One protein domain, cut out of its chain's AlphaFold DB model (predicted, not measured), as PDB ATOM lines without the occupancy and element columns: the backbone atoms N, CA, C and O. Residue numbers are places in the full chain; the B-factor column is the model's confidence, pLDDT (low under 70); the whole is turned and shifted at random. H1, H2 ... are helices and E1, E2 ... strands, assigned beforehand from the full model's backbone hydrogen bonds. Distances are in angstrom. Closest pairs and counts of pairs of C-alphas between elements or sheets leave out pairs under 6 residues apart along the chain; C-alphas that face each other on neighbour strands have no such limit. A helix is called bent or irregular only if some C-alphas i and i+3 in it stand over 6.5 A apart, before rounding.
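This is residues 160 to 255 and 349 to 443 of the 803 residues of an uncharacterized protein of Microcystis aeruginosa DIANCHI905 (UniProt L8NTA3). Three long, bent strands, E4, E3 and E7, with short E6 and E8 at the edges, make a sheet curled like part of a barrel; a smaller sheet of E1, E2, E5 and E9 is partly face to face with it, the strands crossed. H1 packs along E7, the small pair H3 and H4 lies farthest from the middle, and the long link of residues 422 to 437 passes through the middle. The 191 printed residues hold nine named strands and four named helices, in the order E1 E2 E3 E4 E5 H1 H2 H3 H4 E6 E7 E8 E9, a mixed class. The large sheet runs E6 E4 E3 E7 E8, antiparallel throughout; the smaller, branched sheet is mixed. The whole is compact, with a radius of gyration of the C-alphas of 18.0 A and spans of 50 by 41 by 35 A.

E1, residues 160 to 170, begins with C-alpha 160 at (-28.146, -26.332, 31.542) and is 31.2 A long. E2 is residues 177 to 179. E3, residues 184 to 197, is 32.6 A long and bends by 75 degrees at residue 193; E4, residues 204 to 221, is 34.5 A long and bends by 97 degrees at residue 213. E5 is residues 227 to 233, H1 residues 234 to 245, 16.5 A long, and H2 residues 250 to 253. H3, residues 349 to 355, H4, residues 358 to 364, and E6, residues 378 to 382, follow. E7, residues 394 to 409, is 36.6 A long and bends by 81 degrees at residue 398. E8 is residues 418 to 421; E9, residues 438 to 442, ends with C-alpha 442 at (-24.195, -50.502, 21.321).

E1 is antiparallel to E5, N 163 to O 230 at 2.8 A, and to E2, N 169 to O 178 at 2.8 A, both on one side; parallel E9 is on the other side, N 168 to O 440 at 2.9 A. This sheet and the large one form a sandwich, two sheets face to face, their strands at 86 degrees. In the large sheet, N 191 and O 213 of E3 and E4 are 2.9 A apart, N 190 and O 402 of E3 and E7 2.9 A. E6 is an edge strand beside E4, N 381 to O 205 at 2.8 A; E8 is the other, beside E7, N 407 to O 421 at 2.9 A. H1 is over E7 at a height over the sheet of 8.1 A, along the strands at 15 degrees on the local plane; their closest C-alphas, of Ile 240 and Pro 401, are 5.7 A apart. H2 and H4 only graze this sheet. H3 and H4 touch only at the corner, the closest C-alphas, of Phe 352 and Val 359, 5.5 A apart. O i to N i+4 pairs are within hydrogen-bond range throughout H1 and H3 and in 2 of 3 in H4; H2 is too short for such a pair.

The C-alphas farthest apart, of Glu 389 and Asp 414, are 54.0 A apart. Residues 256 to 348 are not printed; C-alphas 255 and 349 are 26.5 A apart across the cut. The links H4 to E6, E6 to E7 and E8 to E9 are long. Mean pLDDT of the printed part is 86.8; residues 172 to 175 and 388 to 391 are under 70.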
ATOM      1  N   PHE A 160     -28.411 -25.024  32.130       90.06
ATOM      2  CA  PHE A 160     -28.146 -26.332  31.542       90.06
ATOM      3  C   PHE A 160     -29.212 -27.331  31.965       90.06
ATOM      4  O   PHE A 160     -29.692 -27.323  33.101       90.06
ATOM      5  N   ARG A 161     -29.540 -28.253  31.063       87.44
ATOM      6  CA  ARG A 161     -30.384 -29.403  31.367       87.44
ATOM      7  C   ARG A 161     -29.527 -30.655  31.457       87.44
ATOM      8  O   ARG A 161     -28.786 -30.976  30.530       87.44
ATOM      9  N   ARG A 162     -29.645 -31.373  32.576       87.56
ATOM     10  CA  ARG A 162     -28.989 -32.671  32.750       87.56
ATOM     11  C   ARG A 162     -29.752 -33.742  31.987       87.56
ATOM     12  O   ARG A 162     -30.953 -33.913  32.198       87.56
ATOM     13  N   ILE A 163     -29.040 -34.492  31.165       86.12
ATOM     14  CA  ILE A 163     -29.541 -35.665  30.458       86.12
ATOM     15  C   ILE A 163     -28.753 -36.841  30.976       86.12
ATOM     16  O   ILE A 163     -27.531 -36.780  31.044       86.12
ATOM     17  N   CYS A 164     -29.452 -37.899  31.348       87.00
ATOM     18  CA  CYS A 164     -28.815 -39.133  31.760       87.00
ATOM     19  C   CYS A 164     -29.269 -40.262  30.849       87.00
ATOM     20  O   CYS A 164     -30.339 -40.203  30.238       87.00
ATOM     21  N   GLY A 165     -28.457 -41.296  30.767       90.06
ATOM     22  CA  GLY A 165     -28.758 -42.467  29.977       90.06
ATOM     23  C   GLY A 165     -27.907 -43.651  30.384       90.06
ATOM     24  O   GLY A 165     -27.162 -43.593  31.362       90.06
ATOM     25  N   LYS A 166     -28.049 -44.728  29.623       91.38
ATOM     26  CA  LYS A 166     -27.317 -45.973  29.802       91.38
ATOM     27  C   LYS A 166     -26.881 -46.516  28.449       91.38
ATOM     28  O   LYS A 166     -27.699 -46.589  27.534       91.38
ATOM     29  N   VAL A 167     -25.621 -46.914  28.336       93.00
ATOM     30  CA  VAL A 167     -25.107 -47.675  27.197       93.00
ATOM     31  C   VAL A 167     -25.229 -49.159  27.521       93.00
ATOM     32  O   VAL A 167     -24.794 -49.614  28.585       93.00
ATOM     33  N   VAL A 168     -25.855 -49.908  26.620       92.19
ATOM     34  CA  VAL A 168     -26.091 -51.345  26.777       92.19
ATOM     35  C   VAL A 168     -25.717 -52.104  25.513       92.19
ATOM     36  O   VAL A 168     -25.821 -51.575  24.413       92.19
ATOM     37  N   LYS A 169     -25.324 -53.363  25.666       91.31
ATOM     38  CA  LYS A 169     -25.186 -54.339  24.589       91.31
ATOM     39  C   LYS A 169     -26.278 -55.383  24.747       91.31
ATOM     40  O   LYS A 169     -26.322 -56.084  25.757       91.31
ATOM     41  N   THR A 170     -27.136 -55.494  23.744       82.31
ATOM     42  CA  THR A 170     -28.196 -56.502  23.722       82.31
ATOM     43  C   THR A 170     -27.626 -57.841  23.269       82.31
ATOM     44  O   THR A 170     -27.025 -57.929  22.196       82.31
ATOM     45  N   ASP A 171     -27.830 -58.889  24.057       74.31
ATOM     46  CA  ASP A 171     -27.542 -60.261  23.650       74.31
ATOM     47  C   ASP A 171     -28.491 -60.671  22.509       74.31
ATOM     48  O   ASP A 171     -29.714 -60.592  22.660       74.31
ATOM     49  N   PRO A 172     -27.972 -61.097  21.344       67.94
ATOM     50  CA  PRO A 172     -28.798 -61.390  20.177       67.94
ATOM     51  C   PRO A 172     -29.668 -62.648  20.325       67.94
ATOM     52  O   PRO A 172     -30.611 -62.803  19.550       67.94
ATOM     53  N   THR A 173     -29.349 -63.531  21.273       62.84
ATOM     54  CA  THR A 173     -30.047 -64.797  21.533       62.84
ATOM     55  C   THR A 173     -31.129 -64.611  22.587       62.84
ATOM     56  O   THR A 173     -32.262 -65.044  22.392       62.84
ATOM     57  N   THR A 174     -30.785 -63.967  23.705       62.06
ATOM     58  CA  THR A 174     -31.691 -63.824  24.856       62.06
ATOM     59  C   THR A 174     -32.472 -62.510  24.845       62.06
ATOM     60  O   THR A 174     -33.505 -62.403  25.503       62.06
ATOM     61  N   GLY A 175     -32.001 -61.498  24.107       65.38
ATOM     62  CA  GLY A 175     -32.568 -60.148  24.112       65.38
ATOM     63  C   GLY A 175     -32.294 -59.361  25.400       65.38
ATOM     64  O   GLY A 175     -32.894 -58.305  25.600       65.38
ATOM     65  N   VAL A 176     -31.431 -59.868  26.287       72.62
ATOM     66  CA  VAL A 176     -31.057 -59.204  27.545       72.62
ATOM     67  C   VAL A 176     -30.041 -58.094  27.276       72.62
ATOM     68  O   VAL A 176     -29.080 -58.284  26.535       72.62
ATOM     69  N   ASP A 177     -30.242 -56.938  27.908       80.62
ATOM     70  CA  ASP A 177     -29.346 -55.786  27.815       80.62
ATOM     71  C   ASP A 177     -28.282 -55.818  28.920       80.62
ATOM     72  O   ASP A 177     -28.591 -55.645  30.104       80.62
ATOM     73  N   TYR A 178     -27.017 -55.963  28.531       86.44
ATOM     74  CA  TYR A 178     -25.871 -55.901  29.437       86.44
ATOM     75  C   TYR A 178     -25.243 -54.501  29.440       86.44
ATOM     76  O   TYR A 178     -25.078 -53.908  28.375       86.44
ATOM     77  N   PRO A 179     -24.891 -53.934  30.606       90.50
ATOM     78  CA  PRO A 179     -24.263 -52.615  30.691       90.50
ATOM     79  C   PRO A 179     -22.890 -52.584  30.009       90.50
ATOM     80  O   PRO A 179     -22.148 -53.559  30.086       90.50
ATOM     81  N   VAL A 180     -22.529 -51.457  29.394       92.81
ATOM     82  CA  VAL A 180     -21.214 -51.240  28.761       92.81
ATOM     83  C   VAL A 180     -20.406 -50.232  29.588       92.81
ATOM     84  O   VAL A 180     -20.691 -49.039  29.493       92.81
ATOM     85  N   PRO A 181     -19.439 -50.671  30.415       89.69
ATOM     86  CA  PRO A 181     -18.628 -49.774  31.234       89.69
ATOM     87  C   PRO A 181     -17.505 -49.088  30.459       89.69
ATOM     88  O   PRO A 181     -16.990 -49.618  29.474       89.69
ATOM     89  N   GLY A 182     -17.081 -47.931  30.967       85.75
ATOM     90  CA  GLY A 182     -15.921 -47.175  30.483       85.75
ATOM     91  C   GLY A 182     -15.950 -46.670  29.046       85.75
ATOM     92  O   GLY A 182     -14.944 -46.152  28.558       85.75
ATOM     93  N   ALA A 183     -17.100 -46.753  28.388       91.19
ATOM     94  CA  ALA A 183     -17.315 -46.155  27.088       91.19
ATOM     95  C   ALA A 183     -17.354 -44.619  27.176       91.19
ATOM     96  O   ALA A 183     -17.866 -44.041  28.143       91.19
ATOM     97  N   THR A 184     -16.839 -43.948  26.148       92.38
ATOM     98  CA  THR A 184     -16.967 -42.501  25.960       92.38
ATOM     99  C   THR A 184     -18.234 -42.209  25.179       92.38
ATOM    100  O   THR A 184     -18.375 -42.588  24.021       92.38
ATOM    101  N   VAL A 185     -19.160 -41.491  25.794       92.81
ATOM    102  CA  VAL A 185     -20.334 -40.934  25.129       92.81
ATOM    103  C   VAL A 185     -19.993 -39.525  24.670       92.81
ATOM    104  O   VAL A 185     -19.764 -38.643  25.493       92.81
ATOM    105  N   HIS A 186     -19.978 -39.309  23.363       92.94
ATOM    106  CA  HIS A 186     -19.857 -38.004  22.725       92.94
ATOM    107  C   HIS A 186     -21.248 -37.422  22.497       92.94
ATOM    108  O   HIS A 186     -22.104 -38.073  21.895       92.94
ATOM    109  N   ILE A 187     -21.463 -36.198  22.971       91.19
ATOM    110  CA  ILE A 187     -22.701 -35.446  22.810       91.19
ATOM    111  C   ILE A 187     -22.474 -34.474  21.662       91.19
ATOM    112  O   ILE A 187     -21.614 -33.596  21.741       91.19
ATOM    113  N   LEU A 188     -23.222 -34.663  20.583       91.56
ATOM    114  CA  LEU A 188     -23.031 -33.948  19.333       91.56
ATOM    115  C   LEU A 188     -24.234 -33.055  19.079       91.56
ATOM    116  O   LEU A 188     -25.362 -33.536  18.989       91.56
ATOM    117  N   ASP A 189     -23.990 -31.768  18.901       91.25
ATOM    118  CA  ASP A 189     -24.954 -30.907  18.248       91.25
ATOM    119  C   ASP A 189     -24.968 -31.219  16.748       91.25
ATOM    120  O   ASP A 189     -23.918 -31.215  16.108       91.25
ATOM    121  N   THR A 190     -26.128 -31.586  16.209       91.56
ATOM    122  CA  THR A 190     -26.263 -32.143  14.864       91.56
ATOM    123  C   THR A 190     -27.361 -31.440  14.081       91.56
ATOM    124  O   THR A 190     -28.526 -31.493  14.468       91.56
ATOM    125  N   ASP A 191     -26.994 -30.887  12.928       91.62
ATOM    126  CA  ASP A 191     -27.930 -30.390  11.920       91.62
ATOM    127  C   ASP A 191     -27.841 -31.273  10.685       91.62
ATOM    128  O   ASP A 191     -26.786 -31.378  10.056       91.62
ATOM    129  N   CYS A 192     -28.950 -31.913  10.326       92.88
ATOM    130  CA  CYS A 192     -28.997 -32.796   9.169       92.88
ATOM    131  C   CYS A 192     -30.099 -32.403   8.193       92.88
ATOM    132  O   CYS A 192     -31.246 -32.176   8.568       92.88
ATOM    133  N   THR A 193     -29.758 -32.431   6.911       94.12
ATOM    134  CA  THR A 193     -30.730 -32.502   5.829       94.12
ATOM    135  C   THR A 193     -31.073 -33.964   5.558       94.12
ATOM    136  O   THR A 193     -30.184 -34.804   5.380       94.12
ATOM    137  N   PHE A 194     -32.370 -34.259   5.502       93.50
ATOM    138  CA  PHE A 194     -32.912 -35.586   5.248       93.50
ATOM    139  C   PHE A 194     -33.768 -35.621   3.983       93.50
ATOM    140  O   PHE A 194     -34.477 -34.666   3.670       93.50
ATOM    141  N   LEU A 195     -33.791 -36.773   3.314       93.44
ATOM    142  CA  LEU A 195     -34.934 -37.169   2.494       93.44
ATOM    143  C   LEU A 195     -35.889 -37.966   3.384       93.44
ATOM    144  O   LEU A 195     -35.522 -39.026   3.890       93.44
ATOM    145  N   GLY A 196     -37.091 -37.451   3.618       92.00
ATOM    146  CA  GLY A 196     -38.134 -38.165   4.347       92.00
ATOM    147  C   GLY A 196     -38.973 -39.013   3.400       92.00
ATOM    148  O   GLY A 196     -39.418 -38.514   2.373       92.00
ATOM    149  N   LEU A 197     -39.196 -40.279   3.744       92.06
ATOM    150  CA  LEU A 197     -40.044 -41.225   3.022       92.06
ATOM    151  C   LEU A 197     -41.307 -41.530   3.835       92.06
ATOM    152  O   LEU A 197     -41.230 -41.961   4.987       92.06
ATOM    153  N   PHE A 198     -42.460 -41.371   3.192       89.38
ATOM    154  CA  PHE A 198     -43.804 -41.463   3.758       89.38
ATOM    155  C   PHE A 198     -44.708 -42.326   2.856       89.38
ATOM    156  O   PHE A 198     -45.550 -41.797   2.131       89.38
ATOM    157  N   PRO A 199     -44.566 -43.665   2.880       86.12
ATOM    158  CA  PRO A 199     -45.312 -44.542   1.976       86.12
ATOM    159  C   PRO A 199     -46.821 -44.489   2.244       86.12
ATOM    160  O   PRO A 199     -47.240 -44.552   3.402       86.12
ATOM    161  N   ILE A 200     -47.650 -44.419   1.201       78.62
ATOM    162  CA  ILE A 200     -49.108 -44.227   1.331       78.62
ATOM    163  C   ILE A 200     -49.761 -45.346   2.157       78.62
ATOM    164  O   ILE A 200     -50.499 -45.071   3.101       78.62
ATOM    165  N   GLU A 201     -49.408 -46.599   1.870       77.88
ATOM    166  CA  GLU A 201     -49.989 -47.801   2.493       77.88
ATOM    167  C   GLU A 201     -49.397 -48.139   3.876       77.88
ATOM    168  O   GLU A 201     -49.737 -49.158   4.479       77.88
ATOM    169  N   SER A 202     -48.475 -47.318   4.389       81.19
ATOM    170  CA  SER A 202     -47.761 -47.577   5.643       81.19
ATOM    171  C   SER A 202     -48.009 -46.468   6.666       81.19
ATOM    172  O   SER A 202     -47.900 -45.292   6.323       81.19
ATOM    173  N   PRO A 203     -48.256 -46.791   7.949       83.12
ATOM    174  CA  PRO A 203     -48.300 -45.790   9.017       83.12
ATOM    175  C   PRO A 203     -46.900 -45.297   9.419       83.12
ATOM    176  O   PRO A 203     -46.778 -44.437  10.291       83.12
ATOM    177  N   TRP A 204     -45.845 -45.864   8.834       88.75
ATOM    178  CA  TRP A 204     -44.459 -45.588   9.182       88.75
ATOM    179  C   TRP A 204     -43.823 -44.566   8.235       88.75
ATOM    180  O   TRP A 204     -44.241 -44.409   7.084       88.75
ATOM    181  N   ALA A 205     -42.801 -43.878   8.731       90.31
ATOM    182  CA  ALA A 205     -41.959 -42.962   7.979       90.31
ATOM    183  C   ALA A 205     -40.476 -43.224   8.265       90.31
ATOM    184  O   ALA A 205     -40.121 -43.702   9.344       90.31
ATOM    185  N   TRP A 206     -39.614 -42.888   7.311       93.25
ATOM    186  CA  TRP A 206     -38.162 -43.057   7.411       93.25
ATOM    187  C   TRP A 206     -37.445 -41.804   6.943       93.25
ATOM    188  O   TRP A 206     -37.971 -41.069   6.113       93.25
ATOM    189  N   LEU A 207     -36.239 -41.577   7.450       93.50
ATOM    190  CA  LEU A 207     -35.390 -40.457   7.060       93.50
ATOM    191  C   LEU A 207     -34.048 -40.973   6.537       93.50
ATOM    192  O   LEU A 207     -33.426 -41.817   7.180       93.50
ATOM    193  N   PHE A 208     -33.582 -40.439   5.413       94.12
ATOM    194  CA  PHE A 208     -32.258 -40.715   4.853       94.12
ATOM    195  C   PHE A 208     -31.378 -39.476   5.031       94.12
ATOM    196  O   PHE A 208     -31.667 -38.459   4.395       94.12
ATOM    197  N   PRO A 209     -30.354 -39.498   5.906       93.44
ATOM    198  CA  PRO A 209     -29.440 -38.370   6.047       93.44
ATOM    199  C   PRO A 209     -28.647 -38.198   4.756       93.44
ATOM    200  O   PRO A 209     -27.946 -39.122   4.344       93.44
ATOM    201  N   VAL A 210     -28.736 -37.018   4.143       94.06
ATOM    202  CA  VAL A 210     -28.002 -36.710   2.906       94.06
ATOM    203  C   VAL A 210     -26.890 -35.689   3.095       94.06
ATOM    204  O   VAL A 210     -25.948 -35.637   2.311       94.06
ATOM    205  N   PHE A 211     -26.969 -34.882   4.148       93.31
ATOM    206  CA  PHE A 211     -25.900 -33.985   4.564       93.31
ATOM    207  C   PHE A 211     -26.070 -33.685   6.045       93.31
ATOM    208  O   PHE A 211     -27.183 -33.404   6.477       93.31
ATOM    209  N   CYS A 212     -24.986 -33.752   6.809       91.25
ATOM    210  CA  CYS A 212     -25.010 -33.472   8.235       91.25
ATOM    211  C   CYS A 212     -23.797 -32.640   8.629       91.25
ATOM    212  O   CYS A 212     -22.673 -32.929   8.213       91.25
ATOM    213  N   HIS A 213     -24.036 -31.649   9.474       90.19
ATOM    214  CA  HIS A 213     -23.014 -30.929  10.207       90.19
ATOM    215  C   HIS A 213     -23.098 -31.328  11.681       90.19
ATOM    216  O   HIS A 213     -24.192 -31.427  12.233       90.19
ATOM    217  N   THR A 214     -21.952 -31.599  12.305       90.75
ATOM    218  CA  THR A 214     -21.890 -32.035  13.705       90.75
ATOM    219  C   THR A 214     -20.804 -31.289  14.461       90.75
ATOM    220  O   THR A 214     -19.657 -31.268  14.011       90.75
ATOM    221  N   GLU A 215     -21.129 -30.785  15.646       91.19
ATOM    222  CA  GLU A 215     -20.181 -30.197  16.590       91.19
ATOM    223  C   GLU A 215     -20.258 -30.925  17.939       91.19
ATOM    224  O   GLU A 215     -21.324 -31.065  18.525       91.19
ATOM    225  N   GLU A 216     -19.132 -31.407  18.469       89.81
ATOM    226  CA  GLU A 216     -19.130 -32.063  19.786       89.81
ATOM    227  C   GLU A 216     -19.296 -31.039  20.913       89.81
ATOM    228  O   GLU A 216     -18.394 -30.249  21.149       89.81
ATOM    229  N   ILE A 217     -20.406 -31.045  21.636       87.38
ATOM    230  CA  ILE A 217     -20.673 -30.077  22.715       87.38
ATOM    231  C   ILE A 217     -20.361 -30.632  24.108       87.38
ATOM    232  O   ILE A 217     -20.536 -29.944  25.107       87.38
ATOM    233  N   GLY A 218     -19.915 -31.885  24.195       85.62
ATOM    234  CA  GLY A 218     -19.467 -32.480  25.444       85.62
ATOM    235  C   GLY A 218     -19.188 -33.969  25.323       85.62
ATOM    236  O   GLY A 218     -19.523 -34.613  24.329       85.62
ATOM    237  N   THR A 219     -18.607 -34.531  26.379       88.25
ATOM    238  CA  THR A 219     -18.408 -35.976  26.515       88.25
ATOM    239  C   THR A 219     -18.695 -36.436  27.936       88.25
ATOM    240  O   THR A 219     -18.477 -35.680  28.881       88.25
ATOM    241  N   ALA A 220     -19.108 -37.688  28.096       88.12
ATOM    242  CA  ALA A 220     -19.259 -38.345  29.387       88.12
ATOM    243  C   ALA A 220     -18.672 -39.760  29.327       88.12
ATOM    244  O   ALA A 220     -18.845 -40.450  28.328       88.12
ATOM    245  N   LYS A 221     -18.009 -40.209  30.394       87.25
ATOM    246  CA  LYS A 221     -17.618 -41.616  30.552       87.25
ATOM    247  C   LYS A 221     -18.740 -42.380  31.246       87.25
ATOM    248  O   LYS A 221     -19.351 -41.864  32.183       87.25
ATOM    249  N   THR A 222     -19.026 -43.591  30.781       88.50
ATOM    250  CA  THR A 222     -19.998 -44.463  31.443       88.50
ATOM    251  C   THR A 222     -19.409 -45.094  32.702       88.50
ATOM    252  O   THR A 222     -18.286 -45.598  32.653       88.50
ATOM    253  N   ASP A 223     -20.179 -45.154  33.787       83.00
ATOM    254  CA  ASP A 223     -19.799 -45.863  35.015       83.00
ATOM    255  C   ASP A 223     -19.744 -47.399  34.831       83.00
ATOM    256  O   ASP A 223     -20.005 -47.932  33.749       83.00
ATOM    257  N   GLY A 224     -19.436 -48.143  35.902       81.38
ATOM    258  CA  GLY A 224     -19.458 -49.613  35.922       81.38
ATOM    259  C   GLY A 224     -20.784 -50.256  35.484       81.38
ATOM    260  O   GLY A 224     -20.823 -51.416  35.090       81.38
ATOM    261  N   CYS A 225     -21.884 -49.511  35.535       84.12
ATOM    262  CA  CYS A 225     -23.205 -49.934  35.098       84.12
ATOM    263  C   CYS A 225     -23.590 -49.384  33.721       84.12
ATOM    264  O   CYS A 225     -24.743 -49.530  33.317       84.12
ATOM    265  N   GLY A 226     -22.669 -48.777  32.977       88.12
ATOM    266  CA  GLY A 226     -22.968 -48.185  31.682       88.12
ATOM    267  C   GLY A 226     -23.767 -46.882  31.766       88.12
ATOM    268  O   GLY A 226     -24.203 -46.385  30.729       88.12
ATOM    269  N   ASN A 227     -24.010 -46.327  32.959       89.00
ATOM    270  CA  ASN A 227     -24.756 -45.080  33.097       89.00
ATOM    271  C   ASN A 227     -23.860 -43.889  32.771       89.00
ATOM    272  O   ASN A 227     -22.693 -43.855  33.151       89.00
ATOM    273  N   PHE A 228     -24.435 -42.870  32.143       89.44
ATOM    274  CA  PHE A 228     -23.774 -41.593  31.910       89.44
ATOM    275  C   PHE A 228     -24.748 -40.445  32.168       89.44
ATOM    276  O   PHE A 228     -25.967 -40.606  32.057       89.44
ATOM    277  N   CYS A 229     -24.208 -39.267  32.467       88.50
ATOM    278  CA  CYS A 229     -24.963 -38.023  32.434       88.50
ATOM    279  C   CYS A 229     -24.140 -36.936  31.746       88.50
ATOM    280  O   CYS A 229     -22.930 -36.850  31.937       88.50
ATOM    281  N   ALA A 230     -24.816 -36.085  30.987       87.69
ATOM    282  CA  ALA A 230     -24.242 -34.937  30.313       87.69
ATOM    283  C   ALA A 230     -25.119 -33.702  30.528       87.69
ATOM    284  O   ALA A 230     -26.316 -33.805  30.813       87.69
ATOM    285  N   TRP A 231     -24.515 -32.528  30.394       86.62
ATOM    286  CA  TRP A 231     -25.200 -31.248  30.494       86.62
ATOM    287  C   TRP A 231     -25.316 -30.635  29.107       86.62
ATOM    288  O   TRP A 231     -24.311 -30.482  28.421       86.62
ATOM    289  N   VAL A 232     -26.536 -30.286  28.708       90.06
ATOM    290  CA  VAL A 232     -26.811 -29.618  27.431       90.06
ATOM    291  C   VAL A 232     -27.308 -28.204  27.718       90.06
ATOM    292  O   VAL A 232     -28.191 -28.054  28.574       90.06
ATOM    293  N   PRO A 233     -26.765 -27.168  27.054       91.12
ATOM    294  CA  PRO A 233     -27.238 -25.803  27.238       91.12
ATOM    295  C   PRO A 233     -28.727 -25.668  26.905       91.12
ATOM    296  O   PRO A 233     -29.229 -26.271  25.955       91.12
ATOM    297  N   ARG A 234     -29.459 -24.869  27.685       91.00
ATOM    298  CA  ARG A 234     -30.909 -24.720  27.529       91.00
ATOM    299  C   ARG A 234     -31.279 -24.089  26.189       91.00
ATOM    300  O   ARG A 234     -32.247 -24.535  25.577       91.00
ATOM    301  N   PHE A 235     -30.493 -23.124  25.716       92.44
ATOM    302  CA  PHE A 235     -30.729 -22.473  24.428       92.44
ATOM    303  C   PHE A 235     -30.704 -23.452  23.238       92.44
ATOM    304  O   PHE A 235     -31.466 -23.263  22.295       92.44
ATOM    305  N   GLU A 236     -29.919 -24.537  23.292       92.19
ATOM    306  CA  GLU A 236     -29.934 -25.586  22.255       92.19
ATOM    307  C   GLU A 236     -31.286 -26.301  22.200       92.19
ATOM    308  O   GLU A 236     -31.868 -26.530  21.140       92.19
ATOM    309  N   ILE A 237     -31.814 -26.633  23.377       91.19
ATOM    310  CA  ILE A 237     -33.085 -27.343  23.531       91.19
ATOM    311  C   ILE A 237     -34.233 -26.463  23.047       91.19
ATOM    312  O   ILE A 237     -35.114 -26.932  22.326       91.19
ATOM    313  N   ASP A 238     -34.217 -25.189  23.431       91.38
ATOM    314  CA  ASP A 238     -35.247 -24.234  23.040       91.38
ATOM    315  C   ASP A 238     -35.205 -23.963  21.529       91.38
ATOM    316  O   ASP A 238     -36.263 -23.900  20.900       91.38
ATOM    317  N   TRP A 239     -34.012 -23.911  20.919       92.75
ATOM    318  CA  TRP A 239     -33.859 -23.856  19.464       92.75
ATOM    319  C   TRP A 239     -34.486 -25.074  18.775       92.75
ATOM    320  O   TRP A 239     -35.331 -24.907  17.894       92.75
ATOM    321  N   ILE A 240     -34.144 -26.292  19.214       91.94
ATOM    322  CA  ILE A 240     -34.706 -27.538  18.665       91.94
ATOM    323  C   ILE A 240     -36.236 -27.536  18.759       91.94
ATOM    324  O   ILE A 240     -36.930 -27.853  17.790       91.94
ATOM    325  N   LEU A 241     -36.783 -27.184  19.926       90.12
ATOM    326  CA  LEU A 241     -38.228 -27.165  20.149       90.12
ATOM    327  C   LEU A 241     -38.922 -26.128  19.270       90.12
ATOM    328  O   LEU A 241     -39.922 -26.452  18.629       90.12
ATOM    329  N   ARG A 242     -38.382 -24.910  19.205       90.31
ATOM    330  CA  ARG A 242     -38.920 -23.839  18.367       90.31
ATOM    331  C   ARG A 242     -38.902 -24.225  16.891       90.31
ATOM    332  O   ARG A 242     -39.941 -24.147  16.241       90.31
ATOM    333  N   TRP A 243     -37.775 -24.735  16.395       92.25
ATOM    334  CA  TRP A 243     -37.627 -25.172  15.005       92.25
ATOM    335  C   TRP A 243     -38.675 -26.229  14.622       92.25
ATOM    336  O   TRP A 243     -39.255 -26.161  13.533       92.25
ATOM    337  N   ARG A 244     -38.945 -27.185  15.527       90.19
ATOM    338  CA  ARG A 244     -39.939 -28.254  15.325       90.19
ATOM    339  C   ARG A 244     -41.378 -27.745  15.390       90.19
ATOM    340  O   ARG A 244     -42.220 -28.287  14.685       90.19
ATOM    341  N   LEU A 245     -41.663 -26.754  16.235       86.75
ATOM    342  CA  LEU A 245     -42.997 -26.160  16.389       86.75
ATOM    343  C   LEU A 245     -43.372 -25.237  15.224       86.75
ATOM    344  O   LEU A 245     -44.537 -25.180  14.846       86.75
ATOM    345  N   GLU A 246     -42.399 -24.536  14.642       88.12
ATOM    346  CA  GLU A 246     -42.609 -23.653  13.486       88.12
ATOM    347  C   GLU A 246     -42.937 -24.422  12.192       88.12
ATOM    348  O   GLU A 246     -43.385 -23.824  11.214       88.12
ATOM    349  N   ARG A 247     -42.730 -25.746  12.168       87.44
ATOM    350  CA  ARG A 247     -42.933 -26.602  10.994       87.44
ATOM    351  C   ARG A 247     -44.066 -27.591  11.219       87.44
ATOM    352  O   ARG A 247     -44.146 -28.254  12.251       87.44
ATOM    353  N   HIS A 248     -44.921 -27.724  10.209       81.19
ATOM    354  CA  HIS A 248     -46.098 -28.590  10.259       81.19
ATOM    355  C   HIS A 248     -45.713 -30.033  10.627       81.19
ATOM    356  O   HIS A 248     -44.864 -30.641   9.981       81.19
ATOM    357  N   CYS A 249     -46.327 -30.571  11.687       84.00
ATOM    358  CA  CYS A 249     -46.210 -31.958  12.165       84.00
ATOM    359  C   CYS A 249     -44.843 -32.488  12.634       84.00
ATOM    360  O   CYS A 249     -44.798 -33.578  13.216       84.00
ATOM    361  N   LEU A 250     -43.731 -31.772  12.438       85.81
ATOM    362  CA  LEU A 250     -42.398 -32.299  12.767       85.81
ATOM    363  C   LEU A 250     -42.179 -32.506  14.273       85.81
ATOM    364  O   LEU A 250     -41.443 -33.412  14.663       85.81
ATOM    365  N   GLY A 251     -42.861 -31.734  15.126       82.31
ATOM    366  CA  GLY A 251     -42.829 -31.917  16.582       82.31
ATOM    367  C   GLY A 251     -43.386 -33.259  17.077       82.31
ATOM    368  O   GLY A 251     -42.968 -33.725  18.136       82.31
ATOM    369  N   GLU A 252     -44.285 -33.893  16.320       82.88
ATOM    370  CA  GLU A 252     -44.840 -35.217  16.638       82.88
ATOM    371  C   GLU A 252     -44.157 -36.344  15.854       82.88
ATOM    372  O   GLU A 252     -43.969 -37.432  16.396       82.88
ATOM    373  N   LEU A 253     -43.755 -36.079  14.604       86.50
ATOM    374  CA  LEU A 253     -43.089 -37.060  13.745       86.50
ATOM    375  C   LEU A 253     -41.694 -37.442  14.263       86.50
ATOM    376  O   LEU A 253     -41.353 -38.622  14.289       86.50
ATOM    377  N   LEU A 254     -40.878 -36.458  14.663       88.62
ATOM    378  CA  LEU A 254     -39.465 -36.644  15.032       88.62
ATOM    379  C   LEU A 254     -39.305 -37.165  16.471       88.62
ATOM    380  O   LEU A 254     -38.556 -36.621  17.285       88.62
ATOM    381  N   ILE A 255     -40.067 -38.211  16.796       85.88
ATOM    382  CA  ILE A 255     -40.072 -38.904  18.082       85.88
ATOM    383  C   ILE A 255     -40.012 -40.409  17.814       85.88
ATOM    384  O   ILE A 255     -40.942 -40.984  17.245       85.88
ATOM    385  N   ASP A 349     -31.530 -42.248  -6.560       93.62
ATOM    386  CA  ASP A 349     -30.253 -42.856  -6.162       93.62
ATOM    387  C   ASP A 349     -29.407 -43.230  -7.384       93.62
ATOM    388  O   ASP A 349     -28.257 -42.818  -7.492       93.62
ATOM    389  N   SER A 350     -29.998 -43.891  -8.382       94.88
ATOM    390  CA  SER A 350     -29.293 -44.240  -9.625       94.88
ATOM    391  C   SER A 350     -28.739 -43.009 -10.352       94.88
ATOM    392  O   SER A 350     -27.608 -43.039 -10.842       94.88
ATOM    393  N   ALA A 351     -29.512 -41.921 -10.413       93.62
ATOM    394  CA  ALA A 351     -29.066 -40.658 -10.986       93.62
ATOM    395  C   ALA A 351     -27.933 -40.041 -10.155       93.62
ATOM    396  O   ALA A 351     -26.938 -39.602 -10.728       93.62
ATOM    397  N   PHE A 352     -28.036 -40.057  -8.824       94.31
ATOM    398  CA  PHE A 352     -26.997 -39.568  -7.918       94.31
ATOM    399  C   PHE A 352     -25.680 -40.343  -8.072       94.31
ATOM    400  O   PHE A 352     -24.628 -39.721  -8.192       94.31
ATOM    401  N   GLN A 353     -25.713 -41.678  -8.166       93.62
ATOM    402  CA  GLN A 353     -24.499 -42.485  -8.371       93.62
ATOM    403  C   GLN A 353     -23.796 -42.179  -9.711       93.62
ATOM    404  O   GLN A 353     -22.590 -42.380  -9.833       93.62
ATOM    405  N   GLN A 354     -24.528 -41.687 -10.719       93.31
ATOM    406  CA  GLN A 354     -23.975 -41.309 -12.027       93.31
ATOM    407  C   GLN A 354     -23.534 -39.840 -12.094       93.31
ATOM    408  O   GLN A 354     -22.508 -39.528 -12.694       93.31
ATOM    409  N   GLY A 355     -24.340 -38.938 -11.531       89.25
ATOM    410  CA  GLY A 355     -24.205 -37.488 -11.670       89.25
ATOM    411  C   GLY A 355     -23.585 -36.779 -10.467       89.25
ATOM    412  O   GLY A 355     -23.277 -35.596 -10.575       89.25
ATOM    413  N   GLY A 356     -23.393 -37.475  -9.344       91.25
ATOM    414  CA  GLY A 356     -22.812 -36.931  -8.120       91.25
ATOM    415  C   GLY A 356     -23.746 -35.994  -7.332       91.25
ATOM    416  O   GLY A 356     -24.960 -35.963  -7.563       91.25
ATOM    417  N   PRO A 357     -23.185 -35.204  -6.392       90.31
ATOM    418  CA  PRO A 357     -23.938 -34.322  -5.492       90.31
ATOM    419  C   PRO A 357     -24.907 -33.349  -6.176       90.31
ATOM    420  O   PRO A 357     -25.955 -33.036  -5.612       90.31
ATOM    421  N   GLN A 358     -24.609 -32.925  -7.407       90.00
ATOM    422  CA  GLN A 358     -25.391 -31.959  -8.190       90.00
ATOM    423  C   GLN A 358     -26.834 -32.417  -8.448       90.00
ATOM    424  O   GLN A 358     -27.745 -31.598  -8.593       90.00
ATOM    425  N   VAL A 359     -27.059 -33.734  -8.477       91.31
ATOM    426  CA  VAL A 359     -28.399 -34.313  -8.627       91.31
ATOM    427  C   VAL A 359     -29.287 -33.923  -7.447       91.31
ATOM    428  O   VAL A 359     -30.438 -33.536  -7.645       91.31
ATOM    429  N   LEU A 360     -28.748 -33.963  -6.226       89.88
ATOM    430  CA  LEU A 360     -29.478 -33.550  -5.030       89.88
ATOM    431  C   LEU A 360     -29.529 -32.029  -4.868       89.88
ATOM    432  O   LEU A 360     -30.548 -31.535  -4.403       89.88
ATOM    433  N   GLU A 361     -28.530 -31.270  -5.335       90.12
ATOM    434  CA  GLU A 361     -28.577 -29.792  -5.316       90.12
ATOM    435  C   GLU A 361     -29.832 -29.242  -6.013       90.12
ATOM    436  O   GLU A 361     -30.462 -28.301  -5.535       90.12
ATOM    437  N   THR A 362     -30.241 -29.874  -7.117       84.25
ATOM    438  CA  THR A 362     -31.438 -29.476  -7.879       84.25
ATOM    439  C   THR A 362     -32.733 -29.715  -7.094       84.25
ATOM    440  O   THR A 362     -33.686 -28.953  -7.232       84.25
ATOM    441  N   HIS A 363     -32.768 -30.757  -6.260       83.81
ATOM    442  CA  HIS A 363     -33.943 -31.133  -5.469       83.81
ATOM    443  C   HIS A 363     -33.995 -30.432  -4.106       83.81
ATOM    444  O   HIS A 363     -35.078 -30.203  -3.576       83.81
ATOM    445  N   LEU A 364     -32.833 -30.110  -3.531       87.38
ATOM    446  CA  LEU A 364     -32.694 -29.548  -2.186       87.38
ATOM    447  C   LEU A 364     -32.522 -28.024  -2.189       87.38
ATOM    448  O   LEU A 364     -32.738 -27.386  -1.164       87.38
ATOM    449  N   GLY A 365     -32.168 -27.427  -3.329       84.75
ATOM    450  CA  GLY A 365     -32.078 -25.974  -3.490       84.75
ATOM    451  C   GLY A 365     -30.835 -25.331  -2.865       84.75
ATOM    452  O   GLY A 365     -30.700 -24.109  -2.919       84.75
ATOM    453  N   SER A 366     -29.908 -26.118  -2.311       85.75
ATOM    454  CA  SER A 366     -28.625 -25.652  -1.776       85.75
ATOM    455  C   SER A 366     -27.449 -26.485  -2.298       85.75
ATOM    456  O   SER A 366     -27.623 -27.579  -2.831       85.75
ATOM    457  N   LYS A 367     -26.235 -25.921  -2.225       87.25
ATOM    458  CA  LYS A 367     -25.000 -26.551  -2.722       87.25
ATOM    459  C   LYS A 367     -24.190 -27.125  -1.570       87.25
ATOM    460  O   LYS A 367     -23.577 -26.370  -0.818       87.25
ATOM    461  N   HIS A 368     -24.147 -28.449  -1.477       87.19
ATOM    462  CA  HIS A 368     -23.367 -29.183  -0.482       87.19
ATOM    463  C   HIS A 368     -22.760 -30.444  -1.100       87.19
ATOM    464  O   HIS A 368     -23.197 -30.923  -2.146       87.19
ATOM    465  N   GLN A 369     -21.767 -31.031  -0.427       89.25
ATOM    466  CA  GLN A 369     -21.291 -32.376  -0.755       89.25
ATOM    467  C   GLN A 369     -22.272 -33.423  -0.218       89.25
ATOM    468  O   GLN A 369     -21.994 -34.108   0.766       89.25
ATOM    469  N   TYR A 370     -23.449 -33.498  -0.837       91.94
ATOM    470  CA  TYR A 370     -24.465 -34.472  -0.469       91.94
ATOM    471  C   TYR A 370     -23.965 -35.902  -0.656       91.94
ATOM    472  O   TYR A 370     -23.182 -36.195  -1.558       91.94
ATOM    473  N   GLN A 371     -24.479 -36.791   0.183       92.75
ATOM    474  CA  GLN A 371     -24.350 -38.237   0.075       92.75
ATOM    475  C   GLN A 371     -25.752 -38.835  -0.016       92.75
ATOM    476  O   GLN A 371     -26.676 -38.337   0.615       92.75
ATOM    477  N   LEU A 372     -25.926 -39.904  -0.784       92.75
ATOM    478  CA  LEU A 372     -27.166 -40.667  -0.801       92.75
ATOM    479  C   LEU A 372     -26.819 -42.144  -0.680       92.75
ATOM    480  O   LEU A 372     -26.158 -42.709  -1.547       92.75
ATOM    481  N   ASP A 373     -27.247 -42.742   0.427       91.38
ATOM    482  CA  ASP A 373     -27.158 -44.178   0.661       91.38
ATOM    483  C   ASP A 373     -28.500 -44.662   1.207       91.38
ATOM    484  O   ASP A 373     -28.838 -44.444   2.371       91.38
ATOM    485  N   LEU A 374     -29.273 -45.346   0.361       92.38
ATOM    486  CA  LEU A 374     -30.581 -45.883   0.739       92.38
ATOM    487  C   LEU A 374     -30.497 -47.040   1.750       92.38
ATOM    488  O   LEU A 374     -31.526 -47.479   2.262       92.38
ATOM    489  N   LYS A 375     -29.294 -47.541   2.066       90.50
ATOM    490  CA  LYS A 375     -29.076 -48.494   3.164       90.50
ATOM    491  C   LYS A 375     -28.900 -47.797   4.511       90.50
ATOM    492  O   LYS A 375     -29.047 -48.454   5.538       90.50
ATOM    493  N   ARG A 376     -28.627 -46.489   4.519       89.94
ATOM    494  CA  ARG A 376     -28.499 -45.670   5.724       89.94
ATOM    495  C   ARG A 376     -29.796 -44.901   5.963       89.94
ATOM    496  O   ARG A 376     -30.027 -43.847   5.381       89.94
ATOM    497  N   TYR A 377     -30.639 -45.428   6.844       91.31
ATOM    498  CA  TYR A 377     -31.947 -44.856   7.165       91.31
ATOM    499  C   TYR A 377     -32.169 -44.768   8.676       91.31
ATOM    500  O   TYR A 377     -31.620 -45.547   9.448       91.31
ATOM    501  N   ILE A 378     -33.013 -43.825   9.089       89.94
ATOM    502  CA  ILE A 378     -33.434 -43.611  10.473       89.94
ATOM    503  C   ILE A 378     -34.943 -43.829  10.554       89.94
ATOM    504  O   ILE A 378     -35.697 -43.331   9.714       89.94
ATOM    505  N   GLY A 379     -35.381 -44.552  11.580       86.69
ATOM    506  CA  GLY A 379     -36.781 -44.877  11.824       86.69
ATOM    507  C   GLY A 379     -36.975 -46.376  12.063       86.69
ATOM    508  O   GLY A 379     -36.007 -47.088  12.337       86.69
ATOM    509  N   PRO A 380     -38.212 -46.877  11.964       89.69
ATOM    510  CA  PRO A 380     -39.407 -46.165  11.509       89.69
ATOM    511  C   PRO A 380     -39.996 -45.205  12.561       89.69
ATOM    512  O   PRO A 380     -40.024 -45.493  13.758       89.69
ATOM    513  N   PHE A 381     -40.524 -44.075  12.095       89.31
ATOM    514  CA  PHE A 381     -41.317 -43.122  12.875       89.31
ATOM    515  C   PHE A 381     -42.803 -43.361  12.648       89.31
ATOM    516  O   PHE A 381     -43.215 -43.681  11.534       89.31
ATOM    517  N   LEU A 382     -43.621 -43.193  13.685       87.25
ATOM    518  CA  LEU A 382     -45.070 -43.267  13.528       87.25
ATOM    519  C   LEU A 382     -45.576 -41.959  12.908       87.25
ATOM    520  O   LEU A 382     -45.354 -40.885  13.465       87.25
ATOM    521  N   ARG A 383     -46.268 -42.046  11.770       85.31
ATOM    522  CA  ARG A 383     -46.828 -40.875  11.090       85.31
ATOM    523  C   ARG A 383     -47.914 -40.223  11.958       85.31
ATOM    524  O   ARG A 383     -48.862 -40.915  12.345       85.31
ATOM    525  N   PRO A 384     -47.819 -38.915  12.254       82.00
ATOM    526  CA  PRO A 384     -48.828 -38.239  13.053       82.00
ATOM    527  C   PRO A 384     -50.109 -37.985  12.241       82.00
ATOM    528  O   PRO A 384     -50.051 -37.832  11.016       82.00
ATOM    529  N   PRO A 385     -51.270 -37.853  12.908       76.12
ATOM    530  CA  PRO A 385     -52.542 -37.554  12.252       76.12
ATOM    531  C   PRO A 385     -52.568 -36.249  11.446       76.12
ATOM    532  O   PRO A 385     -53.423 -36.067  10.598       76.12
ATOM    533  N   CYS A 386     -51.674 -35.297  11.690       76.69
ATOM    534  CA  CYS A 386     -51.681 -34.039  10.943       76.69
ATOM    535  C   CYS A 386     -51.032 -34.151   9.538       76.69
ATOM    536  O   CYS A 386     -51.042 -33.177   8.790       76.69
ATOM    537  N   TRP A 387     -50.517 -35.333   9.158       73.25
ATOM    538  CA  TRP A 387     -49.860 -35.624   7.868       73.25
ATOM    539  C   TRP A 387     -50.762 -36.399   6.879       73.25
ATOM    540  O   TRP A 387     -50.271 -37.166   6.055       73.25
ATOM    541  N   TYR A 388     -52.094 -36.279   6.972       60.53
ATOM    542  CA  TYR A 388     -53.018 -37.017   6.086       60.53
ATOM    543  C   TYR A 388     -53.125 -36.458   4.652       60.53
ATOM    544  O   TYR A 388     -53.807 -37.058   3.823       60.53
ATOM    545  N   GLU A 389     -52.438 -35.362   4.330       58.31
ATOM    546  CA  GLU A 389     -52.376 -34.784   2.981       58.31
ATOM    547  C   GLU A 389     -51.031 -35.167   2.339       58.31
ATOM    548  O   GLU A 389     -49.998 -34.561   2.611       58.31
ATOM    549  N   ILE A 390     -51.015 -36.248   1.549       56.22
ATOM    550  CA  ILE A 390     -49.805 -36.730   0.863       56.22
ATOM    551  C   ILE A 390     -49.746 -36.092  -0.527       56.22
ATOM    552  O   ILE A 390     -50.439 -36.538  -1.438       56.22
ATOM    553  N   GLU A 391     -48.906 -35.072  -0.704       58.38
ATOM    554  CA  GLU A 391     -48.594 -34.521  -2.034       58.38
ATOM    555  C   GLU A 391     -47.500 -35.333  -2.758       58.38
ATOM    556  O   GLU A 391     -47.501 -35.419  -3.986       58.38
ATOM    557  N   ALA A 392     -46.593 -35.977  -2.008       70.12
ATOM    558  CA  ALA A 392     -45.527 -36.841  -2.521       70.12
ATOM    559  C   ALA A 392     -45.119 -37.914  -1.492       70.12
ATOM    560  O   ALA A 392     -45.128 -37.662  -0.287       70.12
ATOM    561  N   GLU A 393     -44.718 -39.104  -1.959       80.25
ATOM    562  CA  GLU A 393     -44.251 -40.196  -1.081       80.25
ATOM    563  C   GLU A 393     -42.890 -39.918  -0.434       80.25
ATOM    564  O   GLU A 393     -42.554 -40.542   0.569       80.25
ATOM    565  N   TRP A 394     -42.096 -38.996  -0.978       86.62
ATOM    566  CA  TRP A 394     -40.868 -38.527  -0.346       86.62
ATOM    567  C   TRP A 394     -40.715 -37.014  -0.503       86.62
ATOM    568  O   TRP A 394     -41.131 -36.447  -1.512       86.62
ATOM    569  N   LEU A 395     -40.126 -36.362   0.500       87.50
ATOM    570  CA  LEU A 395     -39.895 -34.915   0.517       87.50
ATOM    571  C   LEU A 395     -38.633 -34.542   1.313       87.50
ATOM    572  O   LEU A 395     -38.246 -35.275   2.229       87.50
ATOM    573  N   PRO A 396     -37.979 -33.417   0.989       89.75
ATOM    574  CA  PRO A 396     -36.803 -32.964   1.715       89.75
ATOM    575  C   PRO A 396     -37.163 -32.322   3.060       89.75
ATOM    576  O   PRO A 396     -38.102 -31.535   3.161       89.75
ATOM    577  N   LEU A 397     -36.371 -32.621   4.087       90.12
ATOM    578  CA  LEU A 397     -36.388 -31.957   5.389       90.12
ATOM    579  C   LEU A 397     -35.016 -31.315   5.599       90.12
ATOM    580  O   LEU A 397     -34.033 -32.019   5.813       90.12
ATOM    581  N   LEU A 398     -34.942 -29.994   5.481       90.81
ATOM    582  CA  LEU A 398     -33.679 -29.251   5.492       90.81
ATOM    583  C   LEU A 398     -33.292 -28.847   6.914       90.81
ATOM    584  O   LEU A 398     -34.171 -28.441   7.669       90.81
ATOM    585  N   ASP A 399     -32.000 -28.913   7.238       88.56
ATOM    586  CA  ASP A 399     -31.398 -28.361   8.466       88.56
ATOM    587  C   ASP A 399     -32.165 -28.712   9.750       88.56
ATOM    588  O   ASP A 399     -32.554 -27.842  10.528       88.56
ATOM    589  N   VAL A 400     -32.448 -30.003   9.933       92.75
ATOM    590  CA  VAL A 400     -33.177 -30.526  11.089       92.75
ATOM    591  C   VAL A 400     -32.228 -30.616  12.292       92.75
ATOM    592  O   VAL A 400     -31.309 -31.442  12.245       92.75
ATOM    593  N   PRO A 401     -32.462 -29.841  13.371       92.69
ATOM    594  CA  PRO A 401     -31.596 -29.827  14.538       92.69
ATOM    595  C   PRO A 401     -31.947 -30.940  15.528       92.69
ATOM    596  O   PRO A 401     -33.123 -31.220  15.826       92.69
ATOM    597  N   ASP A 402     -30.910 -31.539  16.100       92.69
ATOM    598  CA  ASP A 402     -31.011 -32.470  17.214       92.69
ATOM    599  C   ASP A 402     -29.697 -32.555  17.999       92.69
ATOM    600  O   ASP A 402     -28.629 -32.219  17.493       92.69
ATOM    601  N   ILE A 403     -29.765 -33.064  19.231       91.38
ATOM    602  CA  ILE A 403     -28.562 -33.504  19.943       91.38
ATOM    603  C   ILE A 403     -28.475 -35.017  19.818       91.38
ATOM    604  O   ILE A 403     -29.360 -35.733  20.294       91.38
ATOM    605  N   THR A 404     -27.399 -35.489  19.201       91.75
ATOM    606  CA  THR A 404     -27.157 -36.906  18.949       91.75
ATOM    607  C   THR A 404     -26.012 -37.438  19.800       91.75
ATOM    608  O   THR A 404     -25.246 -36.688  20.413       91.75
ATOM    609  N   PHE A 405     -25.907 -38.763  19.857       92.25
ATOM    610  CA  PHE A 405     -24.864 -39.460  20.596       92.25
ATOM    611  C   PHE A 405     -24.019 -40.324  19.662       92.25
ATOM    612  O   PHE A 405     -24.551 -41.070  18.836       92.25
ATOM    613  N   ARG A 406     -22.703 -40.280  19.860       93.75
ATOM    614  CA  ARG A 406     -21.756 -41.293  19.378       93.75
ATOM    615  C   ARG A 406     -21.100 -41.923  20.595       93.75
ATOM    616  O   ARG A 406     -20.725 -41.201  21.509       93.75
ATOM    617  N   VAL A 407     -20.949 -43.241  20.617       94.81
ATOM    618  CA  VAL A 407     -20.269 -43.928  21.720       94.81
ATOM    619  C   VAL A 407     -19.050 -44.657  21.194       94.81
ATOM    620  O   VAL A 407     -19.143 -45.354  20.181       94.81
ATOM    621  N   THR A 408     -17.931 -44.499  21.890       94.62
ATOM    622  CA  THR A 408     -16.675 -45.193  21.617       94.62
ATOM    623  C   THR A 408     -16.212 -45.989  22.836       94.62
ATOM    624  O   THR A 408     -16.561 -45.661  23.971       94.62
ATOM    625  N   GLN A 409     -15.480 -47.076  22.619       92.75
ATOM    626  CA  GLN A 409     -14.879 -47.896  23.670       92.75
ATOM    627  C   GLN A 409     -13.630 -48.557  23.096       92.75
ATOM    628  O   GLN A 409     -13.686 -49.011  21.964       92.75
ATOM    629  N   ASP A 410     -12.554 -48.626  23.875       88.88
ATOM    630  CA  ASP A 410     -11.396 -49.474  23.576       88.88
ATOM    631  C   ASP A 410     -11.785 -50.940  23.831       88.88
ATOM    632  O   ASP A 410     -11.954 -51.358  24.985       88.88
ATOM    633  N   VAL A 411     -12.068 -51.689  22.759       88.31
ATOM    634  CA  VAL A 411     -12.640 -53.044  22.871       88.31
ATOM    635  C   VAL A 411     -11.585 -54.141  23.010       88.31
ATOM    636  O   VAL A 411     -11.901 -55.230  23.506       88.31
ATOM    637  N   ASP A 412     -10.343 -53.880  22.606       82.06
ATOM    638  CA  ASP A 412      -9.245 -54.853  22.578       82.06
ATOM    639  C   ASP A 412      -8.045 -54.475  23.463       82.06
ATOM    640  O   ASP A 412      -7.085 -55.244  23.563       82.06
ATOM    641  N   SER A 413      -8.164 -53.375  24.210       78.25
ATOM    642  CA  SER A 413      -7.145 -52.841  25.110       78.25
ATOM    643  C   SER A 413      -5.871 -52.385  24.387       78.25
ATOM    644  O   SER A 413      -4.787 -52.443  24.980       78.25
ATOM    645  N   ASP A 414      -5.969 -51.953  23.123       80.25
ATOM    646  CA  ASP A 414      -4.835 -51.414  22.360       80.25
ATOM    647  C   ASP A 414      -4.575 -49.911  22.613       80.25
ATOM    648  O   ASP A 414      -3.523 -49.384  22.232       80.25
ATOM    649  N   GLY A 415      -5.488 -49.241  23.329       82.06
ATOM    650  CA  GLY A 415      -5.437 -47.815  23.656       82.06
ATOM    651  C   GLY A 415      -6.154 -46.898  22.656       82.06
ATOM    652  O   GLY A 415      -6.210 -45.685  22.880       82.06
ATOM    653  N   THR A 416      -6.709 -47.444  21.578       87.31
ATOM    654  CA  THR A 416      -7.569 -46.768  20.601       87.31
ATOM    655  C   THR A 416      -9.028 -47.048  20.948       87.31
ATOM    656  O   THR A 416      -9.365 -48.135  21.386       87.31
ATOM    657  N   GLU A 417      -9.922 -46.063  20.799       90.38
ATOM    658  CA  GLU A 417     -11.354 -46.308  21.013       90.38
ATOM    659  C   GLU A 417     -12.092 -46.530  19.682       90.38
ATOM    660  O   GLU A 417     -12.099 -45.664  18.799       90.38
ATOM    661  N   GLU A 418     -12.813 -47.646  19.568       93.88
ATOM    662  CA  GLU A 418     -13.665 -47.976  18.428       93.88
ATOM    663  C   GLU A 418     -15.052 -47.364  18.594       93.88
ATOM    664  O   GLU A 418     -15.620 -47.338  19.684       93.88
ATOM    665  N   THR A 419     -15.674 -46.932  17.493       94.81
ATOM    666  CA  THR A 419     -17.085 -46.521  17.529       94.81
ATOM    667  C   THR A 419     -17.986 -47.736  17.712       94.81
ATOM    668  O   THR A 419     -18.152 -48.544  16.802       94.81
ATOM    669  N   ILE A 420     -18.635 -47.810  18.874       94.12
ATOM    670  CA  ILE A 420     -19.582 -48.867  19.223       94.12
ATOM    671  C   ILE A 420     -21.046 -48.436  19.061       94.12
ATOM    672  O   ILE A 420     -21.915 -49.302  19.050       94.12
ATOM    673  N   TYR A 421     -21.339 -47.140  18.899       91.62
ATOM    674  CA  TYR A 421     -22.678 -46.609  18.590       91.62
ATOM    675  C   TYR A 421     -22.584 -45.299  17.799       91.62
ATOM    676  O   TYR A 421     -21.793 -44.424  18.152       91.62
ATOM    677  N   SER A 422     -23.416 -45.127  16.768       83.81
ATOM    678  CA  SER A 422     -23.421 -43.919  15.924       83.81
ATOM    679  C   SER A 422     -24.806 -43.501  15.394       83.81
ATOM    680  O   SER A 422     -24.893 -42.605  14.555       83.81
ATOM    681  N   GLU A 423     -25.898 -44.103  15.884       71.69
ATOM    682  CA  GLU A 423     -27.271 -43.895  15.378       71.69
ATOM    683  C   GLU A 423     -28.136 -42.985  16.281       71.69
ATOM    684  O   GLU A 423     -29.351 -43.164  16.405       71.69
ATOM    685  N   GLY A 424     -27.509 -41.979  16.900       76.06
ATOM    686  CA  GLY A 424     -28.066 -41.153  17.980       76.06
ATOM    687  C   GLY A 424     -29.239 -40.212  17.665       76.06
ATOM    688  O   GLY A 424     -29.504 -39.304  18.446       76.06
ATOM    689  N   PHE A 425     -29.906 -40.355  16.520       86.31
ATOM    690  CA  PHE A 425     -30.929 -39.413  16.062       86.31
ATOM    691  C   PHE A 425     -32.264 -39.586  16.795       86.31
ATOM    692  O   PHE A 425     -32.834 -40.677  16.821       86.31
ATOM    693  N   PHE A 426     -32.806 -38.484  17.305       87.62
ATOM    694  CA  PHE A 426     -34.117 -38.337  17.944       87.62
ATOM    695  C   PHE A 426     -34.324 -39.229  19.178       87.62
ATOM    696  O   PHE A 426     -35.450 -39.635  19.490       87.62
ATOM    697  N   ASP A 427     -33.236 -39.526  19.893       81.00
ATOM    698  CA  ASP A 427     -33.240 -40.361  21.099       81.00
ATOM    699  C   ASP A 427     -33.848 -39.648  22.320       81.00
ATOM    700  O   ASP A 427     -34.398 -40.290  23.222       81.00
ATOM    701  N   VAL A 428     -33.798 -38.311  22.346       84.81
ATOM    702  CA  VAL A 428     -34.286 -37.490  23.462       84.81
ATOM    703  C   VAL A 428     -35.626 -36.837  23.126       84.81
ATOM    704  O   VAL A 428     -35.799 -36.166  22.110       84.81
ATOM    705  N   ARG A 429     -36.597 -36.967  24.037       84.50
ATOM    706  CA  ARG A 429     -37.899 -36.283  23.942       84.50
ATOM    707  C   ARG A 429     -37.855 -34.920  24.622       84.50
ATOM    708  O   ARG A 429     -38.294 -34.775  25.763       84.50
ATOM    709  N   TRP A 430     -37.343 -33.921  23.912       84.06
ATOM    710  CA  TRP A 430     -37.162 -32.557  24.429       84.06
ATOM    711  C   TRP A 430     -38.452 -31.880  24.901       84.06
ATOM    712  O   TRP A 430     -38.425 -31.094  25.845       84.06
ATOM    713  N   ASN A 431     -39.590 -32.233  24.293       79.06
ATOM    714  CA  ASN A 431     -40.909 -31.664  24.588       79.06
ATOM    715  C   ASN A 431     -41.548 -32.194  25.887       79.06
ATOM    716  O   ASN A 431     -42.676 -31.829  26.218       79.06
ATOM    717  N   LYS A 432     -40.867 -33.075  26.632       76.50
ATOM    718  CA  LYS A 432     -41.330 -33.576  27.932       76.50
ATOM    719  C   LYS A 432     -40.742 -32.754  29.078       76.50
ATOM    720  O   LYS A 432     -39.570 -32.383  29.054       76.50
ATOM    721  N   GLY A 433     -41.543 -32.525  30.123       73.81
ATOM    722  CA  GLY A 433     -41.101 -31.829  31.340       73.81
ATOM    723  C   GLY A 433     -39.978 -32.574  32.074       73.81
ATOM    724  O   GLY A 433     -38.929 -32.000  32.348       73.81
ATOM    725  N   ALA A 434     -40.143 -33.878  32.308       74.06
ATOM    726  CA  ALA A 434     -39.060 -34.756  32.749       74.06
ATOM    727  C   ALA A 434     -38.506 -35.536  31.546       74.06
ATOM    728  O   ALA A 434     -39.257 -36.252  30.878       74.06
ATOM    729  N   ILE A 435     -37.205 -35.399  31.270       76.31
ATOM    730  CA  ILE A 435     -36.524 -36.212  30.255       76.31
ATOM    731  C   ILE A 435     -36.284 -37.593  30.859       76.31
ATOM    732  O   ILE A 435     -35.616 -37.726  31.883       76.31
ATOM    733  N   SER A 436     -36.861 -38.624  30.240       71.94
ATOM    734  CA  SER A 436     -36.566 -40.009  30.611       71.94
ATOM    735  C   SER A 436     -35.116 -40.353  30.263       71.94
ATOM    736  O   SER A 436     -34.629 -39.858  29.246       71.94
ATOM    737  N   PRO A 437     -34.456 -41.235  31.035       81.81
ATOM    738  CA  PRO A 437     -33.140 -41.727  30.666       81.81
ATOM    739  C   PRO A 437     -33.128 -42.323  29.256       81.81
ATOM    740  O   PRO A 437     -34.064 -43.035  28.876       81.81
ATOM    741  N   VAL A 438     -32.082 -42.019  28.491       85.25
ATOM    742  CA  VAL A 438     -31.866 -42.575  27.149       85.25
ATOM    743  C   VAL A 438     -31.188 -43.939  27.267       85.25
ATOM    744  O   VAL A 438     -30.312 -44.117  28.108       85.25
ATOM    745  N   THR A 439     -31.555 -44.902  26.426       87.44
ATOM    746  CA  THR A 439     -30.844 -46.183  26.322       87.44
ATOM    747  C   THR A 439     -30.194 -46.273  24.949       87.44
ATOM    748  O   THR A 439     -30.892 -46.226  23.940       87.44
ATOM    749  N   LEU A 440     -28.863 -46.363  24.921       89.38
ATOM    750  CA  LEU A 440     -28.065 -46.460  23.700       89.38
ATOM    751  C   LEU A 440     -27.641 -47.920  23.515       89.38
ATOM    752  O   LEU A 440     -26.866 -48.444  24.316       89.38
ATOM    753  N   HIS A 441     -28.171 -48.576  22.483       88.56
ATOM    754  CA  HIS A 441     -27.873 -49.977  22.176       88.56
ATOM    755  C   HIS A 441     -26.607 -50.059  21.321       88.56
ATOM    756  O   HIS A 441     -26.638 -49.837  20.113       88.56
ATOM    757  N   ALA A 442     -25.483 -50.346  21.966       92.00
ATOM    758  CA  ALA A 442     -24.195 -50.502  21.321       92.00
ATOM    759  C   ALA A 442     -24.147 -51.746  20.418       92.00
ATOM    760  O   ALA A 442     -24.843 -52.745  20.619       92.00
ATOM    761  N   SER A 443     -23.278 -51.675  19.418       90.88
ATOM    762  CA  SER A 443     -22.951 -52.761  18.502       90.88
ATOM    763  C   SER A 443     -22.352 -53.973  19.220       90.88
ATOM    764  O   SER A 443     -21.866 -53.903  20.351       90.88
TER     765      SER A 443